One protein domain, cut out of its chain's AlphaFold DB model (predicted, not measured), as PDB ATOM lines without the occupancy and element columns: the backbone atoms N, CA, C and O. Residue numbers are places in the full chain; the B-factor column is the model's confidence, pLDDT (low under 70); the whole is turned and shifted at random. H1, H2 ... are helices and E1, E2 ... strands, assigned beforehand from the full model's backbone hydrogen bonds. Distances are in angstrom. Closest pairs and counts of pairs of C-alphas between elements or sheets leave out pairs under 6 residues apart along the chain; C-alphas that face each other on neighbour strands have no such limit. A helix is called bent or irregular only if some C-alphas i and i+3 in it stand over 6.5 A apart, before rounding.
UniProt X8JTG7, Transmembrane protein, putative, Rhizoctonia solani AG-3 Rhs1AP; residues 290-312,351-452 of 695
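What this domain is: This is residues 290 to 312 and 351 to 452 of the 695 residues of the protein "Transmembrane protein, putative" of Rhizoctonia solani AG-3 Rhs1AP (UniProt X8JTG7). A strongly twisted sheet of seven strands, with E4 and E6 in its middle, has the long helix H1 packed on it, where residues 366 to 377 of H1 come near E4, E5 and E6. The hairpin E1 and E2 forms one end of the sheet; at the other end the short strands E5 and E7 both lie beside E6, near its two ends, and the irregular helix H2 packs beside the strands there with its residues 408 to 415. The printed part has 125 residues, with two named helices and seven named strands in the order E1 E2 E3 H1 E4 H2 E5 E6 E7. The branched sheet is mixed, with E3 and E4 parallel and the other neighbour pairs antiparallel, and the class is mixed, helices and strands. The whole is compact, with a radius of gyration of the C-alphas of 14.4 A and spans of 35 by 33 by 32 A.

Where its parts are: E1, residues 292 to 295, begins at C-alpha 292 (125.865, 114.691, 156.921) and is 10.1 A long. E2, residues 301 to 307, is 19.8 A long, and E3, residues 353 to 357, 13.4 A. H1, residues 364 to 381, is 25.6 A long from C-alpha 364 (120.106, 124.109, 166.682). E4 is residues 390 to 396, 18.5 A; H2 is residues 405 to 415, 16.0 A; E5 is residues 419 to 422, 9.3 A. E6, residues 430 to 438, is 25.2 A long, and E7, residues 443 to 445, is 6.7 A long and ends at C-alpha 445 (105.989, 116.039, 143.177).

How they stand to each other: The hairpin E1 and E2 is antiparallel, with N 294 and O 302 at 2.8 A. E3 lies on the other side of E2, antiparallel, with N 305 and O 355 at 2.8 A. E3 and E4 are parallel, with N 391 and O 354 at 2.8 A; E3, H1 and E4 form a strand-helix-strand unit, two parallel neighbour strands with a helix between, its crossover left-handed. E6 is antiparallel to E4, with N 392 and O 435 at 2.8 A. E5, E6 and E7 form a meander, each strand the antiparallel neighbour of the one before, with N 420 and O 432 at 2.9 A and N 436 and O 445 at 2.8 A. H1 is on the sheet; its closest C-alphas to E5 are those of Gly 369 and Val 422, 6.5 A. H2 is on the sheet at a height of 4.7 A, over none of the strands; its closest C-alphas to E6 are those of Ser 415 and Val 433, 6.2 A. H1 and H2 are apart. H2 is irregular, but only just: C-alphas 406 and 409 are 6.7 A apart. In H1 every O i to N i+4 pair is within hydrogen-bond range; in H2 1 of 7 is, beside 4 of 8 O i to N i+3 pairs.

The domain as a whole: The C-alphas farthest apart, of Asp 310 and Ser 406, are 42.3 A apart. Residues 313 to 350 are not printed, and C-alphas 312 and 351 are 13.9 A apart across the cut. Of the links that are printed whole, none is long. The mean pLDDT of the printed part is 77.7; residues 296 to 298, 309 to 312, 397 to 418 and 449 to 452 are under 70.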
ATOM      1  N   GLU A 290     121.678 111.896 162.647       88.00
ATOM      2  CA  GLU A 290     122.994 112.336 162.180       88.00
ATOM      3  C   GLU A 290     122.866 112.906 160.758       88.00
ATOM      4  O   GLU A 290     122.640 112.172 159.792       88.00
ATOM      5  N   TRP A 291     122.962 114.233 160.639       88.12
ATOM      6  CA  TRP A 291     122.907 114.956 159.367       88.12
ATOM      7  C   TRP A 291     124.321 115.152 158.802       88.12
ATOM      8  O   TRP A 291     125.159 115.828 159.395       88.12
ATOM      9  N   THR A 292     124.586 114.576 157.630       88.06
ATOM     10  CA  THR A 292     125.865 114.691 156.921       88.06
ATOM     11  C   THR A 292     125.891 115.968 156.084       88.06
ATOM     12  O   THR A 292     125.135 116.098 155.119       88.06
ATOM     13  N   ALA A 293     126.780 116.894 156.444       87.38
ATOM     14  CA  ALA A 293     127.007 118.142 155.721       87.38
ATOM     15  C   ALA A 293     127.860 117.931 154.454       87.38
ATOM     16  O   ALA A 293     128.907 117.283 154.500       87.38
ATOM     17  N   GLN A 294     127.456 118.546 153.342       81.81
ATOM     18  CA  GLN A 294     128.190 118.577 152.078       81.81
ATOM     19  C   GLN A 294     128.302 120.019 151.564       81.81
ATOM     20  O   GLN A 294     127.302 120.668 151.257       81.81
ATOM     21  N   THR A 295     129.532 120.522 151.446       77.94
ATOM     22  CA  THR A 295     129.814 121.886 150.974       77.94
ATOM     23  C   THR A 295     130.018 121.912 149.457       77.94
ATOM     24  O   THR A 295     130.934 121.273 148.940       77.94
ATOM     25  N   LEU A 296     129.207 122.689 148.735       67.94
ATOM     26  CA  LEU A 296     129.394 122.945 147.306       67.94
ATOM     27  C   LEU A 296     130.613 123.851 147.028       67.94
ATOM     28  O   LEU A 296     130.962 124.693 147.857       67.94
ATOM     29  N   PRO A 297     131.164 123.834 145.795       66.31
ATOM     30  CA  PRO A 297     132.121 124.841 145.319       66.31
ATOM     31  C   PRO A 297     131.588 126.286 145.336       66.31
ATOM     32  O   PRO A 297     132.368 127.224 145.218       66.31
ATOM     33  N   SER A 298     130.271 126.479 145.468       68.69
ATOM     34  CA  SER A 298     129.628 127.786 145.663       68.69
ATOM     35  C   SER A 298     129.668 128.287 147.114       68.69
ATOM     36  O   SER A 298     129.176 129.378 147.385       68.69
ATOM     37  N   GLY A 299     130.191 127.492 148.053       77.75
ATOM     38  CA  GLY A 299     130.182 127.779 149.489       77.75
ATOM     39  C   GLY A 299     128.871 127.434 150.205       77.75
ATOM     40  O   GLY A 299     128.858 127.416 151.431       77.75
ATOM     41  N   LYS A 300     127.786 127.113 149.480       76.88
ATOM     42  CA  LYS A 300     126.547 126.606 150.093       76.88
ATOM     43  C   LYS A 300     126.783 125.235 150.731       76.88
ATOM     44  O   LYS A 300     127.422 124.379 150.120       76.88
ATOM     45  N   ILE A 301     126.242 125.027 151.927       81.94
ATOM     46  CA  ILE A 301     126.250 123.742 152.634       81.94
ATOM     47  C   ILE A 301     124.854 123.136 152.517       81.94
ATOM     48  O   ILE A 301     123.863 123.837 152.695       81.94
ATOM     49  N   TYR A 302     124.795 121.845 152.211       82.88
ATOM     50  CA  TYR A 302     123.574 121.048 152.181       82.88
ATOM     51  C   TYR A 302     123.698 119.922 153.194       82.88
ATOM     52  O   TYR A 302     124.803 119.436 153.445       82.88
ATOM     53  N   TYR A 303     122.578 119.491 153.759       88.12
ATOM     54  CA  TYR A 303     122.561 118.442 154.768       88.12
ATOM     55  C   TYR A 303     121.718 117.273 154.281       88.12
ATOM     56  O   TYR A 303     120.568 117.439 153.877       88.12
ATOM     57  N   SER A 304     122.305 116.080 154.330       88.44
ATOM     58  CA  SER A 304     121.642 114.830 153.968       88.44
ATOM     59  C   SER A 304     121.571 113.894 155.169       88.44
ATOM     60  O   SER A 304     122.509 113.801 155.959       88.44
ATOM     61  N   HIS A 305     120.458 113.186 155.312       89.38
ATOM     62  CA  HIS A 305     120.286 112.154 156.322       89.38
ATOM     63  C   HIS A 305     119.672 110.908 155.684       89.38
ATOM     64  O   HIS A 305     118.725 110.977 154.902       89.38
ATOM     65  N   ARG A 306     120.244 109.748 155.999       86.81
ATOM     66  CA  ARG A 306     119.863 108.458 155.427       86.81
ATOM     67  C   ARG A 306     118.951 107.736 156.411       86.81
ATOM     68  O   ARG A 306     119.463 107.131 157.348       86.81
ATOM     69  N   LEU A 307     117.643 107.746 156.154       83.56
ATOM     70  CA  LEU A 307     116.692 106.998 156.974       83.56
ATOM     71  C   LEU A 307     117.036 105.505 156.916       83.56
ATOM     72  O   LEU A 307     117.109 104.896 155.839       83.56
ATOM     73  N   VAL A 308     117.270 104.922 158.088       79.31
ATOM     74  CA  VAL A 308     117.382 103.474 158.258       79.31
ATOM     75  C   VAL A 308     115.964 102.909 158.283       79.31
ATOM     76  O   VAL A 308     115.075 103.498 158.887       79.31
ATOM     77  N   VAL A 309     115.727 101.770 157.626       66.38
ATOM     78  CA  VAL A 309     114.375 101.176 157.544       66.38
ATOM     79  C   VAL A 309     113.811 100.862 158.938       66.38
ATOM     80  O   VAL A 309     112.613 100.989 159.147       66.38
ATOM     81  N   ASP A 310     114.683 100.553 159.901       59.75
ATOM     82  CA  ASP A 310     114.335 100.307 161.305       59.75
ATOM     83  C   ASP A 310     113.874 101.573 162.078       59.75
ATOM     84  O   ASP A 310     113.418 101.448 163.210       59.75
ATOM     85  N   GLU A 311     113.988 102.783 161.506       58.62
ATOM     86  CA  GLU A 311     113.428 104.033 162.071       58.62
ATOM     87  C   GLU A 311     111.987 104.313 161.610       58.62
ATOM     88  O   GLU A 311     111.322 105.201 162.152       58.62
ATOM     89  N   ILE A 312     111.507 103.583 160.600       60.34
ATOM     90  CA  ILE A 312     110.114 103.617 160.160       60.34
ATOM     91  C   ILE A 312     109.377 102.593 161.032       60.34
ATOM     92  O   ILE A 312     109.542 101.389 160.848       60.34
ATOM     93  N   LEU A 351     117.302 100.177 148.724       75.38
ATOM     94  CA  LEU A 351     117.989 101.455 148.901       75.38
ATOM     95  C   LEU A 351     117.230 102.284 149.950       75.38
ATOM     96  O   LEU A 351     115.997 102.268 149.933       75.38
ATOM     97  N   PRO A 352     117.948 103.000 150.832       82.38
ATOM     98  CA  PRO A 352     117.333 103.845 151.847       82.38
ATOM     99  C   PRO A 352     116.507 104.955 151.198       82.38
ATOM    100  O   PRO A 352     116.680 105.275 150.016       82.38
ATOM    101  N   VAL A 353     115.680 105.598 152.014       86.12
ATOM    102  CA  VAL A 353     115.178 106.935 151.708       86.12
ATOM    103  C   VAL A 353     116.216 107.947 152.190       86.12
ATOM    104  O   VAL A 353     116.707 107.853 153.318       86.12
ATOM    105  N   THR A 354     116.555 108.917 151.345       90.25
ATOM    106  CA  THR A 354     117.422 110.038 151.730       90.25
ATOM    107  C   THR A 354     116.558 111.266 151.997       90.25
ATOM    108  O   THR A 354     115.794 111.675 151.126       90.25
ATOM    109  N   LEU A 355     116.684 111.858 153.183       91.88
ATOM    110  CA  LEU A 355     116.247 113.227 153.452       91.88
ATOM    111  C   LEU A 355     117.360 114.180 153.019       91.88
ATOM    112  O   LEU A 355     118.519 113.959 153.374       91.88
ATOM    113  N   VAL A 356     117.024 115.249 152.305       90.50
ATOM    114  CA  VAL A 356     117.969 116.308 151.929       90.50
ATOM    115  C   VAL A 356     117.352 117.671 152.219       90.50
ATOM    116  O   VAL A 356     116.176 117.901 151.941       90.50
ATOM    117  N   THR A 357     118.145 118.591 152.762       91.56
ATOM    118  CA  THR A 357     117.739 119.981 152.979       91.56
ATOM    119  C   THR A 357     118.857 120.962 152.632       91.56
ATOM    120  O   THR A 357     120.046 120.663 152.773       91.56
ATOM    121  N   ASP A 358     118.457 122.138 152.150       86.50
ATOM    122  CA  ASP A 358     119.301 123.304 151.883       86.50
ATOM    123  C   ASP A 358     119.348 124.295 153.064       86.50
ATOM    124  O   ASP A 358     119.995 125.339 152.979       86.50
ATOM    125  N   LEU A 359     118.673 123.959 154.167       89.44
ATOM    126  CA  LEU A 359     118.648 124.717 155.416       89.44
ATOM    127  C   LEU A 359     119.892 124.425 156.266       89.44
ATOM    128  O   LEU A 359     120.405 123.305 156.266       89.44
ATOM    129  N   ASP A 360     120.374 125.418 157.020       87.94
ATOM    130  CA  ASP A 360     121.596 125.259 157.814       87.94
ATOM    131  C   ASP A 360     121.352 124.494 159.122       87.94
ATOM    132  O   ASP A 360     121.067 125.066 160.173       87.94
ATOM    133  N   MET A 361     121.523 123.175 159.062       89.38
ATOM    134  CA  MET A 361     121.375 122.274 160.206       89.38
ATOM    135  C   MET A 361     122.499 122.408 161.254       89.38
ATOM    136  O   MET A 361     122.495 121.662 162.233       89.38
ATOM    137  N   SER A 362     123.450 123.341 161.090       88.56
ATOM    138  CA  SER A 362     124.370 123.730 162.170       88.56
ATOM    139  C   SER A 362     123.724 124.667 163.199       88.56
ATOM    140  O   SER A 362     124.175 124.711 164.347       88.56
ATOM    141  N   ASP A 363     122.638 125.361 162.839       90.56
ATOM    142  CA  ASP A 363     121.798 126.068 163.804       90.56
ATOM    143  C   ASP A 363     120.892 125.071 164.558       90.56
ATOM    144  O   ASP A 363     120.084 124.374 163.931       90.56
ATOM    145  N   PRO A 364     120.952 125.007 165.903       89.81
ATOM    146  CA  PRO A 364     120.106 124.109 166.682       89.81
ATOM    147  C   PRO A 364     118.604 124.410 166.561       89.81
ATOM    148  O   PRO A 364     117.808 123.491 166.763       89.81
ATOM    149  N   VAL A 365     118.188 125.644 166.236       91.06
ATOM    150  CA  VAL A 365     116.760 125.972 166.066       91.06
ATOM    151  C   VAL A 365     116.237 125.380 164.756       91.06
ATOM    152  O   VAL A 365     115.267 124.622 164.771       91.06
ATOM    153  N   THR A 366     116.938 125.626 163.650       90.31
ATOM    154  CA  THR A 366     116.686 125.036 162.329       90.31
ATOM    155  C   THR A 366     116.731 123.511 162.381       90.31
ATOM    156  O   THR A 366     115.771 122.856 161.969       90.31
ATOM    157  N   HIS A 367     117.772 122.932 162.988       92.19
ATOM    158  CA  HIS A 367     117.885 121.488 163.194       92.19
ATOM    159  C   HIS A 367     116.696 120.917 163.988       92.19
ATOM    160  O   HIS A 367     116.145 119.877 163.619       92.19
ATOM    161  N   SER A 368     116.254 121.586 165.058       91.69
ATOM    162  CA  SER A 368     115.086 121.149 165.835       91.69
ATOM    163  C   SER A 368     113.776 121.273 165.047       91.69
ATOM    164  O   SER A 368     112.939 120.372 165.115       91.69
ATOM    165  N   GLY A 369     113.590 122.365 164.300       91.06
ATOM    166  CA  GLY A 369     112.393 122.614 163.494       91.06
ATOM    167  C   GLY A 369     112.235 121.607 162.355       91.06
ATOM    168  O   GLY A 369     111.164 121.022 162.201       91.06
ATOM    169  N   VAL A 370     113.315 121.337 161.615       91.62
ATOM    170  CA  VAL A 370     113.329 120.352 160.524       91.62
ATOM    171  C   VAL A 370     113.107 118.933 161.050       91.62
ATOM    172  O   VAL A 370     112.277 118.220 160.493       91.62
ATOM    173  N   ASN A 371     113.759 118.516 162.145       92.12
ATOM    174  CA  ASN A 371     113.509 117.184 162.717       92.12
ATOM    175  C   ASN A 371     112.056 117.026 163.204       92.12
ATOM    176  O   ASN A 371     111.435 116.012 162.904       92.12
ATOM    177  N   SER A 372     111.483 118.042 163.862       90.75
ATOM    178  CA  SER A 372     110.073 118.039 164.291       90.75
ATOM    179  C   SER A 372     109.100 117.928 163.105       90.75
ATOM    180  O   SER A 372     108.170 117.120 163.125       90.75
ATOM    181  N   PHE A 373     109.352 118.681 162.028       90.81
ATOM    182  CA  PHE A 373     108.589 118.602 160.778       90.81
ATOM    183  C   PHE A 373     108.699 117.221 160.115       90.81
ATOM    184  O   PHE A 373     107.693 116.696 159.633       90.81
ATOM    185  N   VAL A 374     109.888 116.607 160.134       91.06
ATOM    186  CA  VAL A 374     110.117 115.238 159.643       91.06
ATOM    187  C   VAL A 374     109.351 114.214 160.467       91.06
ATOM    188  O   VAL A 374     108.607 113.420 159.899       91.06
ATOM    189  N   ASP A 375     109.492 114.244 161.792       90.56
ATOM    190  CA  ASP A 375     108.839 113.285 162.686       90.56
ATOM    191  C   ASP A 375     107.319 113.340 162.548       90.56
ATOM    192  O   ASP A 375     106.675 112.292 162.490       90.56
ATOM    193  N   LYS A 376     106.756 114.547 162.431       89.19
ATOM    194  CA  LYS A 376     105.326 114.750 162.206       89.19
ATOM    195  C   LYS A 376     104.880 114.244 160.829       89.19
ATOM    196  O   LYS A 376     103.929 113.472 160.758       89.19
ATOM    197  N   ASN A 377     105.562 114.619 159.741       85.88
ATOM    198  CA  ASN A 377     105.161 114.201 158.390       85.88
ATOM    199  C   ASN A 377     105.317 112.693 158.159       85.88
ATOM    200  O   ASN A 377     104.504 112.120 157.440       85.88
ATOM    201  N   LEU A 378     106.311 112.037 158.771       85.00
ATOM    202  CA  LEU A 378     106.436 110.577 158.719       85.00
ATOM    203  C   LEU A 378     105.295 109.887 159.489       85.00
ATOM    204  O   LEU A 378     104.704 108.948 158.964       85.00
ATOM    205  N   GLN A 379     104.941 110.380 160.683       83.31
ATOM    206  CA  GLN A 379     103.849 109.823 161.499       83.31
ATOM    207  C   GLN A 379     102.453 110.051 160.896       83.31
ATOM    208  O   GLN A 379     101.610 109.163 160.959       83.31
ATOM    209  N   GLU A 380     102.180 111.228 160.325       82.50
ATOM    210  CA  GLU A 380     100.842 111.570 159.812       82.50
ATOM    211  C   GLU A 380     100.513 110.937 158.452       82.50
ATOM    212  O   GLU A 380      99.339 110.879 158.083       82.50
ATOM    213  N   ARG A 381     101.523 110.513 157.679       76.56
ATOM    214  CA  ARG A 381     101.350 110.152 156.260       76.56
ATOM    215  C   ARG A 381     101.507 108.663 155.940       76.56
ATOM    216  O   ARG A 381     101.121 108.288 154.838       76.56
ATOM    217  N   ASP A 382     102.055 107.857 156.857       74.06
ATOM    218  CA  ASP A 382     102.214 106.388 156.741       74.06
ATOM    219  C   ASP A 382     102.740 105.935 155.359       74.06
ATOM    220  O   ASP A 382     102.141 105.126 154.648       74.06
ATOM    221  N   VAL A 383     103.825 106.574 154.901       71.00
ATOM    222  CA  VAL A 383     104.262 106.475 153.499       71.00
ATOM    223  C   VAL A 383     105.250 105.331 153.310       71.00
ATOM    224  O   VAL A 383     106.447 105.482 153.565       71.00
ATOM    225  N   ASP A 384     104.761 104.230 152.741       76.81
ATOM    226  CA  ASP A 384     105.575 103.173 152.127       76.81
ATOM    227  C   ASP A 384     106.409 103.762 150.969       76.81
ATOM    228  O   ASP A 384     105.999 103.806 149.806       76.81
ATOM    229  N   LEU A 385     107.593 104.282 151.292       78.62
ATOM    230  CA  LEU A 385     108.484 104.951 150.347       78.62
ATOM    231  C   LEU A 385     109.352 103.929 149.596       78.62
ATOM    232  O   LEU A 385     110.201 103.278 150.208       78.62
ATOM    233  N   PRO A 386     109.203 103.784 148.262       79.88
ATOM    234  CA  PRO A 386     109.988 102.821 147.514       79.88
ATOM    235  C   PRO A 386     111.477 103.153 147.563       79.88
ATOM    236  O   PRO A 386     111.892 104.311 147.527       79.88
ATOM    237  N   SER A 387     112.298 102.110 147.525       79.50
ATOM    238  CA  SER A 387     113.751 102.237 147.468       79.50
ATOM    239  C   SER A 387     114.222 103.152 146.326       79.50
ATOM    240  O   SER A 387     113.878 102.912 145.161       79.50
ATOM    241  N   GLY A 388     115.062 104.143 146.641       81.75
ATOM    242  CA  GLY A 388     115.611 105.085 145.659       81.75
ATOM    243  C   GLY A 388     114.718 106.294 145.351       81.75
ATOM    244  O   GLY A 388     114.813 106.853 144.255       81.75
ATOM    245  N   TRP A 389     113.853 106.675 146.293       87.62
ATOM    246  CA  TRP A 389     113.278 108.019 146.375       87.62
ATOM    247  C   TRP A 389     114.061 108.879 147.375       87.62
ATOM    248  O   TRP A 389     114.594 108.387 148.370       87.62
ATOM    249  N   GLU A 390     114.098 110.174 147.092       91.38
ATOM    250  CA  GLU A 390     114.650 111.227 147.937       91.38
ATOM    251  C   GLU A 390     113.502 112.140 148.391       91.38
ATOM    252  O   GLU A 390     112.535 112.354 147.653       91.38
ATOM    253  N   ILE A 391     113.586 112.654 149.615       91.44
ATOM    254  CA  ILE A 391     112.701 113.691 150.144       91.44
ATOM    255  C   ILE A 391     113.532 114.961 150.263       91.44
ATOM    256  O   ILE A 391     114.501 115.000 151.021       91.44
ATOM    257  N   TRP A 392     113.123 116.003 149.553       90.31
ATOM    258  CA  TRP A 392     113.683 117.335 149.698       90.31
ATOM    259  C   TRP A 392     112.800 118.179 150.623       90.31
ATOM    260  O   TRP A 392     111.580 118.247 150.446       90.31
ATOM    261  N   ILE A 393     113.435 118.809 151.611       91.25
ATOM    262  CA  ILE A 393     112.812 119.701 152.590       91.25
ATOM    263  C   ILE A 393     113.445 121.077 152.435       91.25
ATOM    264  O   ILE A 393     114.647 121.229 152.659       91.25
ATOM    265  N   HIS A 394     112.636 122.074 152.090       87.88
ATOM    266  CA  HIS A 394     113.081 123.455 151.908       87.88
ATOM    267  C   HIS A 394     112.125 124.441 152.574       87.88
ATOM    268  O   HIS A 394     110.956 124.129 152.811       87.88
ATOM    269  N   ALA A 395     112.607 125.655 152.844       86.50
ATOM    270  CA  ALA A 395     111.741 126.761 153.236       86.50
ATOM    271  C   ALA A 395     111.160 127.455 151.992       86.50
ATOM    272  O   ALA A 395     111.898 127.949 151.140       86.50
ATOM    273  N   SER A 396     109.834 127.530 151.907       79.38
ATOM    274  CA  SER A 396     109.123 128.542 151.125       79.38
ATOM    275  C   SER A 396     108.965 129.834 151.946       79.38
ATOM    276  O   SER A 396     109.040 129.835 153.180       79.38
ATOM    277  N   GLY A 397     108.782 130.956 151.248       68.56
ATOM    278  CA  GLY A 397     108.583 132.287 151.829       68.56
ATOM    279  C   GLY A 397     109.853 133.043 152.243       68.56
ATOM    280  O   GLY A 397     109.760 134.221 152.587       68.56
ATOM    281  N   THR A 398     111.041 132.435 152.183       58.12
ATOM    282  CA  THR A 398     112.304 133.184 152.305       58.12
ATOM    283  C   THR A 398     112.508 134.049 151.058       58.12
ATOM    284  O   THR A 398     112.339 133.588 149.933       58.12
ATOM    285  N   SER A 399     112.894 135.318 151.224       43.53
ATOM    286  CA  SER A 399     113.062 136.256 150.096       43.53
ATOM    287  C   SER A 399     114.281 135.970 149.206       43.53
ATOM    288  O   SER A 399     114.492 136.669 148.220       43.53
ATOM    289  N   GLU A 400     115.086 134.965 149.563       45.19
ATOM    290  CA  GLU A 400     116.152 134.389 148.735       45.19
ATOM    291  C   GLU A 400     115.776 133.005 148.173       45.19
ATOM    292  O   GLU A 400     116.665 132.242 147.786       45.19
ATOM    293  N   SER A 401     114.483 132.650 148.111       45.56
ATOM    294  CA  SER A 401     114.032 131.476 147.355       45.56
ATOM    295  C   SER A 401     114.547 131.614 145.917       45.56
ATOM    296  O   SER A 401     114.172 132.518 145.175       45.56
ATOM    297  N   LEU A 402     115.540 130.790 145.560       44.03
ATOM    298  CA  LEU A 402     116.613 131.206 144.634       44.03
ATOM    299  C   LEU A 402     116.237 131.139 143.140       44.03
ATOM    300  O   LEU A 402     117.088 130.965 142.263       44.03
ATOM    301  N   PHE A 403     114.946 131.240 142.859       47.91
ATOM    302  CA  PHE A 403     114.338 131.204 141.549       47.91
ATOM    303  C   PHE A 403     114.033 132.644 141.136       47.91
ATOM    304  O   PHE A 403     113.385 133.383 141.871       47.91
ATOM    305  N   ASP A 404     114.481 133.038 139.940       41.53
ATOM    306  CA  ASP A 404     113.960 134.234 139.267       41.53
ATOM    307  C   ASP A 404     112.426 134.217 139.360       41.53
ATOM    308  O   ASP A 404     111.821 133.199 139.016       41.53
ATOM    309  N   GLY A 405     111.814 135.296 139.863       42.69
ATOM    310  CA  GLY A 405     110.421 135.285 140.335       42.69
ATOM    311  C   GLY A 405     109.429 134.763 139.293       42.69
ATOM    312  O   GLY A 405     108.495 134.050 139.631       42.69
ATOM    313  N   SER A 406     109.734 134.975 138.005       44.16
ATOM    314  CA  SER A 406     108.995 134.428 136.856       44.16
ATOM    315  C   SER A 406     108.863 132.890 136.814       44.16
ATOM    316  O   SER A 406     108.058 132.361 136.043       44.16
ATOM    317  N   LYS A 407     109.659 132.158 137.606       46.28
ATOM    318  CA  LYS A 407     109.634 130.694 137.756       46.28
ATOM    319  C   LYS A 407     109.372 130.217 139.195       46.28
ATOM    320  O   LYS A 407     109.225 129.007 139.371       46.28
ATOM    321  N   ALA A 408     109.295 131.111 140.186       47.12
ATOM    322  CA  ALA A 408     108.964 130.761 141.572       47.12
ATOM    323  C   ALA A 408     107.481 130.366 141.705       47.12
ATOM    324  O   ALA A 408     107.189 129.249 142.128       47.12
ATOM    325  N   ASP A 409     106.584 131.212 141.177       48.75
ATOM    326  CA  ASP A 409     105.113 131.090 141.216       48.75
ATOM    327  C   ASP A 409     104.564 129.687 140.862       48.75
ATOM    328  O   ASP A 409     103.476 129.301 141.287       48.75
ATOM    329  N   ARG A 410     105.298 128.906 140.054       51.94
ATOM    330  CA  ARG A 410     104.876 127.582 139.555       51.94
ATOM    331  C   ARG A 410     105.279 126.401 140.452       51.94
ATOM    332  O   ARG A 410     104.932 125.262 140.134       51.94
ATOM    333  N   TRP A 411     106.008 126.648 141.542       56.31
ATOM    334  CA  TRP A 411     106.246 125.667 142.607       56.31
ATOM    335  C   TRP A 411     105.246 125.825 143.756       56.31
ATOM    336  O   TRP A 411     104.799 124.818 144.306       56.31
ATOM    337  N   ASP A 412     104.837 127.057 144.067       55.66
ATOM    338  CA  ASP A 412     103.959 127.348 145.206       55.66
ATOM    339  C   ASP A 412     102.575 126.682 145.079       55.66
ATOM    340  O   ASP A 412     102.114 126.084 146.051       55.66
ATOM    341  N   GLU A 413     101.968 126.641 143.881       54.97
ATOM    342  CA  GLU A 413     100.705 125.906 143.629       54.97
ATOM    343  C   GLU A 413     100.769 124.408 143.982       54.97
ATOM    344  O   GLU A 413      99.742 123.782 144.240       54.97
ATOM    345  N   VAL A 414     101.961 123.806 143.949       51.62
ATOM    346  CA  VAL A 414     102.158 122.385 144.276       51.62
ATOM    347  C   VAL A 414     102.351 122.204 145.789       51.62
ATOM    348  O   VAL A 414     102.113 121.117 146.315       51.62
ATOM    349  N   SER A 415     102.767 123.261 146.494       55.00
ATOM    350  CA  SER A 415     103.230 123.198 147.883       55.00
ATOM    351  C   SER A 415     102.117 123.089 148.931       55.00
ATOM    352  O   SER A 415     102.343 122.438 149.949       55.00
ATOM    353  N   GLU A 416     100.914 123.631 148.684       59.97
ATOM    354  CA  GLU A 416      99.833 123.719 149.693       59.97
ATOM    355  C   GLU A 416      99.429 122.356 150.298       59.97
ATOM    356  O   GLU A 416      99.000 122.277 151.448       59.97
ATOM    357  N   ALA A 417      99.605 121.257 149.554       56.81
ATOM    358  CA  ALA A 417      99.319 119.891 150.011       56.81
ATOM    359  C   ALA A 417     100.426 119.264 150.899       56.81
ATOM    360  O   ALA A 417     100.318 118.110 151.324       56.81
ATOM    361  N   GLY A 418     101.516 119.987 151.165       64.31
ATOM    362  CA  GLY A 418     102.676 119.517 151.934       64.31
ATOM    363  C   GLY A 418     103.477 120.625 152.615       64.31
ATOM    364  O   GLY A 418     104.656 120.427 152.904       64.31
ATOM    365  N   SER A 419     102.845 121.777 152.842       78.19
ATOM    366  CA  SER A 419     103.425 122.967 153.461       78.19
ATOM    367  C   SER A 419     102.988 123.116 154.922       78.19
ATOM    368  O   SER A 419     101.786 123.153 155.195       78.19
ATOM    369  N   GLU A 420     103.924 123.301 155.853       79.56
ATOM    370  CA  GLU A 420     103.618 123.690 157.238       79.56
ATOM    371  C   GLU A 420     104.444 124.900 157.674       79.56
ATOM    372  O   GLU A 420     105.651 124.967 157.453       79.56
ATOM    373  N   SER A 421     103.795 125.868 158.323       81.19
ATOM    374  CA  SER A 421     104.466 127.021 158.919       81.19
ATOM    375  C   SER A 421     105.201 126.605 160.195       81.19
ATOM    376  O   SER A 421     104.570 126.427 161.241       81.19
ATOM    377  N   VAL A 422     106.524 126.492 160.122       82.31
ATOM    378  CA  VAL A 422     107.396 126.191 161.259       82.31
ATOM    379  C   VAL A 422     108.131 127.465 161.673       82.31
ATOM    380  O   VAL A 422     108.795 128.123 160.871       82.31
ATOM    381  N   ASP A 423     108.012 127.839 162.946       81.19
ATOM    382  CA  ASP A 423     108.764 128.965 163.498       81.19
ATOM    383  C   ASP A 423     110.217 128.538 163.762       81.19
ATOM    384  O   ASP A 423     110.532 127.942 164.792       81.19
ATOM    385  N   LEU A 424     111.099 128.832 162.801       82.44
ATOM    386  CA  LEU A 424     112.547 128.624 162.913       82.44
ATOM    387  C   LEU A 424     113.244 129.743 163.720       82.44
ATOM    388  O   LEU A 424     114.463 129.859 163.695       82.44
ATOM    389  N   GLY A 425     112.499 130.610 164.416       76.75
ATOM    390  CA  GLY A 425     113.044 131.656 165.287       76.75
ATOM    391  C   GLY A 425     113.574 132.904 164.569       76.75
ATOM    392  O   GLY A 425     113.837 133.913 165.224       76.75
ATOM    393  N   TYR A 426     113.662 132.901 163.235       77.38
ATOM    394  CA  TYR A 426     114.150 134.028 162.421       77.38
ATOM    395  C   TYR A 426     113.177 135.225 162.306       77.38
ATOM    396  O   TYR A 426     113.376 136.119 161.486       77.38
ATOM    397  N   GLY A 427     112.124 135.281 163.129       75.81
ATOM    398  CA  GLY A 427     111.197 136.420 163.225       75.81
ATOM    399  C   GLY A 427     110.082 136.460 162.173       75.81
ATOM    400  O   GLY A 427     109.148 137.250 162.313       75.81
ATOM    401  N   ALA A 428     110.132 135.582 161.172       75.69
ATOM    402  CA  ALA A 428     109.015 135.234 160.301       75.69
ATOM    403  C   ALA A 428     108.880 133.699 160.266       75.69
ATOM    404  O   ALA A 428     109.907 133.019 160.222       75.69
ATOM    405  N   PRO A 429     107.657 133.136 160.288       76.56
ATOM    406  CA  PRO A 429     107.471 131.693 160.190       76.56
ATOM    407  C   PRO A 429     107.876 131.218 158.792       76.56
ATOM    408  O   PRO A 429     107.307 131.658 157.792       76.56
ATOM    409  N   CYS A 430     108.849 130.313 158.721       81.56
ATOM    410  CA  CYS A 430     109.250 129.688 157.468       81.56
ATOM    411  C   CYS A 430     108.257 128.577 157.132       81.56
ATOM    412  O   CYS A 430     107.886 127.781 157.995       81.56
ATOM    413  N   VAL A 431     107.816 128.500 155.881       85.31
ATOM    414  CA  VAL A 431     106.905 127.435 155.455       85.31
ATOM    415  C   VAL A 431     107.756 126.270 154.971       85.31
ATOM    416  O   VAL A 431     108.301 126.334 153.874       85.31
ATOM    417  N   LEU A 432     107.919 125.227 155.784       87.19
ATOM    418  CA  LEU A 432     108.625 124.026 155.345       87.19
ATOM    419  C   LEU A 432     107.745 123.259 154.359       87.19
ATOM    420  O   LEU A 432     106.587 122.958 154.650       87.19
ATOM    421  N   VAL A 433     108.305 122.973 153.187       86.81
ATOM    422  CA  VAL A 433     107.643 122.260 152.094       86.81
ATOM    423  C   VAL A 433     108.342 120.925 151.883       86.81
ATOM    424  O   VAL A 433     109.567 120.853 151.766       86.81
ATOM    425  N   TRP A 434     107.539 119.866 151.835       88.94
ATOM    426  CA  TRP A 434     107.984 118.494 151.621       88.94
ATOM    427  C   TRP A 434     107.775 118.080 150.160       88.94
ATOM    428  O   TRP A 434     106.637 117.978 149.697       88.94
ATOM    429  N   THR A 435     108.862 117.777 149.450       90.88
ATOM    430  CA  THR A 435     108.829 117.385 148.034       90.88
ATOM    431  C   THR A 435     109.483 116.020 147.822       90.88
ATOM    432  O   THR A 435     110.620 115.795 148.228       90.88
ATOM    433  N   TYR A 436     108.796 115.106 147.136       91.75
ATOM    434  CA  TYR A 436     109.330 113.796 146.766       91.75
ATOM    435  C   TYR A 436     110.034 113.844 145.406       91.75
ATOM    436  O   TYR A 436     109.491 114.346 144.418       91.75
ATOM    437  N   VAL A 437     111.225 113.255 145.337       92.81
ATOM    438  CA  VAL A 437     112.092 113.222 144.157       92.81
ATOM    439  C   VAL A 437     112.394 111.771 143.784       92.81
ATOM    440  O   VAL A 437     112.823 110.968 144.610       92.81
ATOM    441  N   SER A 438     112.203 111.413 142.512       92.50
ATOM    442  CA  SER A 438     112.514 110.074 142.001       92.50
ATOM    443  C   SER A 438     113.491 110.152 140.830       92.50
ATOM    444  O   SER A 438     113.089 110.168 139.664       92.50
ATOM    445  N   HIS A 439     114.795 110.146 141.123       91.25
ATOM    446  CA  HIS A 439     115.865 110.195 140.111       91.25
ATOM    447  C   HIS A 439     115.772 109.068 139.073       91.25
ATOM    448  O   HIS A 439     116.063 109.271 137.894       91.25
ATOM    449  N   LYS A 440     115.291 107.884 139.481       90.19
ATOM    450  CA  LYS A 440     115.063 106.744 138.580       90.19
ATOM    451  C   LYS A 440     113.904 106.970 137.598       90.19
ATOM    452  O   LYS A 440     113.942 106.420 136.501       90.19
ATOM    453  N   ARG A 441     112.883 107.750 137.978       90.19
ATOM    454  CA  ARG A 441     111.713 108.075 137.136       90.19
ATOM    455  C   ARG A 441     111.790 109.452 136.466       90.19
ATOM    456  O   ARG A 441     110.962 109.712 135.601       90.19
ATOM    457  N   ARG A 442     112.744 110.307 136.863       92.94
ATOM    458  CA  ARG A 442     112.834 111.738 136.505       92.94
ATOM    459  C   ARG A 442     111.546 112.504 136.813       92.94
ATOM    460  O   ARG A 442     110.991 113.174 135.949       92.94
ATOM    461  N   ARG A 443     111.041 112.365 138.042       91.88
ATOM    462  CA  ARG A 443     109.837 113.072 138.513       91.88
ATOM    463  C   ARG A 443     110.080 113.731 139.864       91.88
ATOM    464  O   ARG A 443     110.869 113.222 140.662       91.88
ATOM    465  N   VAL A 444     109.384 114.842 140.080       91.19
ATOM    466  CA  VAL A 444     109.335 115.618 141.325       91.19
ATOM    467  C   VAL A 444     107.876 115.989 141.583       91.19
ATOM    468  O   VAL A 444     107.209 116.459 140.659       91.19
ATOM    469  N   GLY A 445     107.380 115.770 142.800       88.62
ATOM    470  CA  GLY A 445     105.989 116.039 143.177       88.62
ATOM    471  C   GLY A 445     105.771 116.050 144.692       88.62
ATOM    472  O   GLY A 445     106.572 115.504 145.443       88.62
ATOM    473  N   VAL A 446     104.692 116.694 145.146       83.94
ATOM    474  CA  VAL A 446     104.336 116.798 146.580       83.94
ATOM    475  C   VAL A 446     103.411 115.659 147.029       83.94
ATOM    476  O   VAL A 446     103.437 115.263 148.193       83.94
ATOM    477  N   GLN A 447     102.661 115.051 146.103       79.00
ATOM    478  CA  GLN A 447     102.158 113.687 146.290       79.00
ATOM    479  C   GLN A 447     103.281 112.699 145.942       79.00
ATOM    480  O   GLN A 447     104.077 112.943 145.035       79.00
ATOM    481  N   GLY A 448     103.396 111.640 146.743       78.62
ATOM    482  CA  GLY A 448     104.556 110.751 146.735       78.62
ATOM    483  C   GLY A 448     104.428 109.568 145.768       78.62
ATOM    484  O   GLY A 448     103.905 109.720 144.664       78.62
ATOM    485  N   PRO A 449     104.899 108.368 146.150       68.94
ATOM    486  CA  PRO A 449     104.883 107.192 145.274       68.94
ATOM    487  C   PRO A 449     103.466 106.725 144.902       68.94
ATOM    488  O   PRO A 449     103.302 106.110 143.847       68.94
ATOM    489  N   GLU A 450     102.486 107.052 145.752       66.56
ATOM    490  CA  GLU A 450     101.056 106.751 145.622       66.56
ATOM    491  C   GLU A 450     100.265 107.758 144.774       66.56
ATOM    492  O   GLU A 450      99.059 107.579 144.594       66.56
ATOM    493  N   ASP A 451     100.907 108.792 144.213       64.94
ATOM    494  CA  ASP A 451     100.314 109.491 143.071       64.94
ATOM    495  C   ASP A 451     100.103 108.445 141.964       64.94
ATOM    496  O   ASP A 451     101.054 107.814 141.491       64.94
ATOM    497  N   LYS A 452      98.842 108.161 141.619       62.25
ATOM    498  CA  LYS A 452      98.471 107.029 140.755       62.25
ATOM    499  C   LYS A 452      98.709 107.395 139.302       62.25
ATOM    500  O   LYS A 452      97.762 107.564 138.538       62.25
TER     501      LYS A 452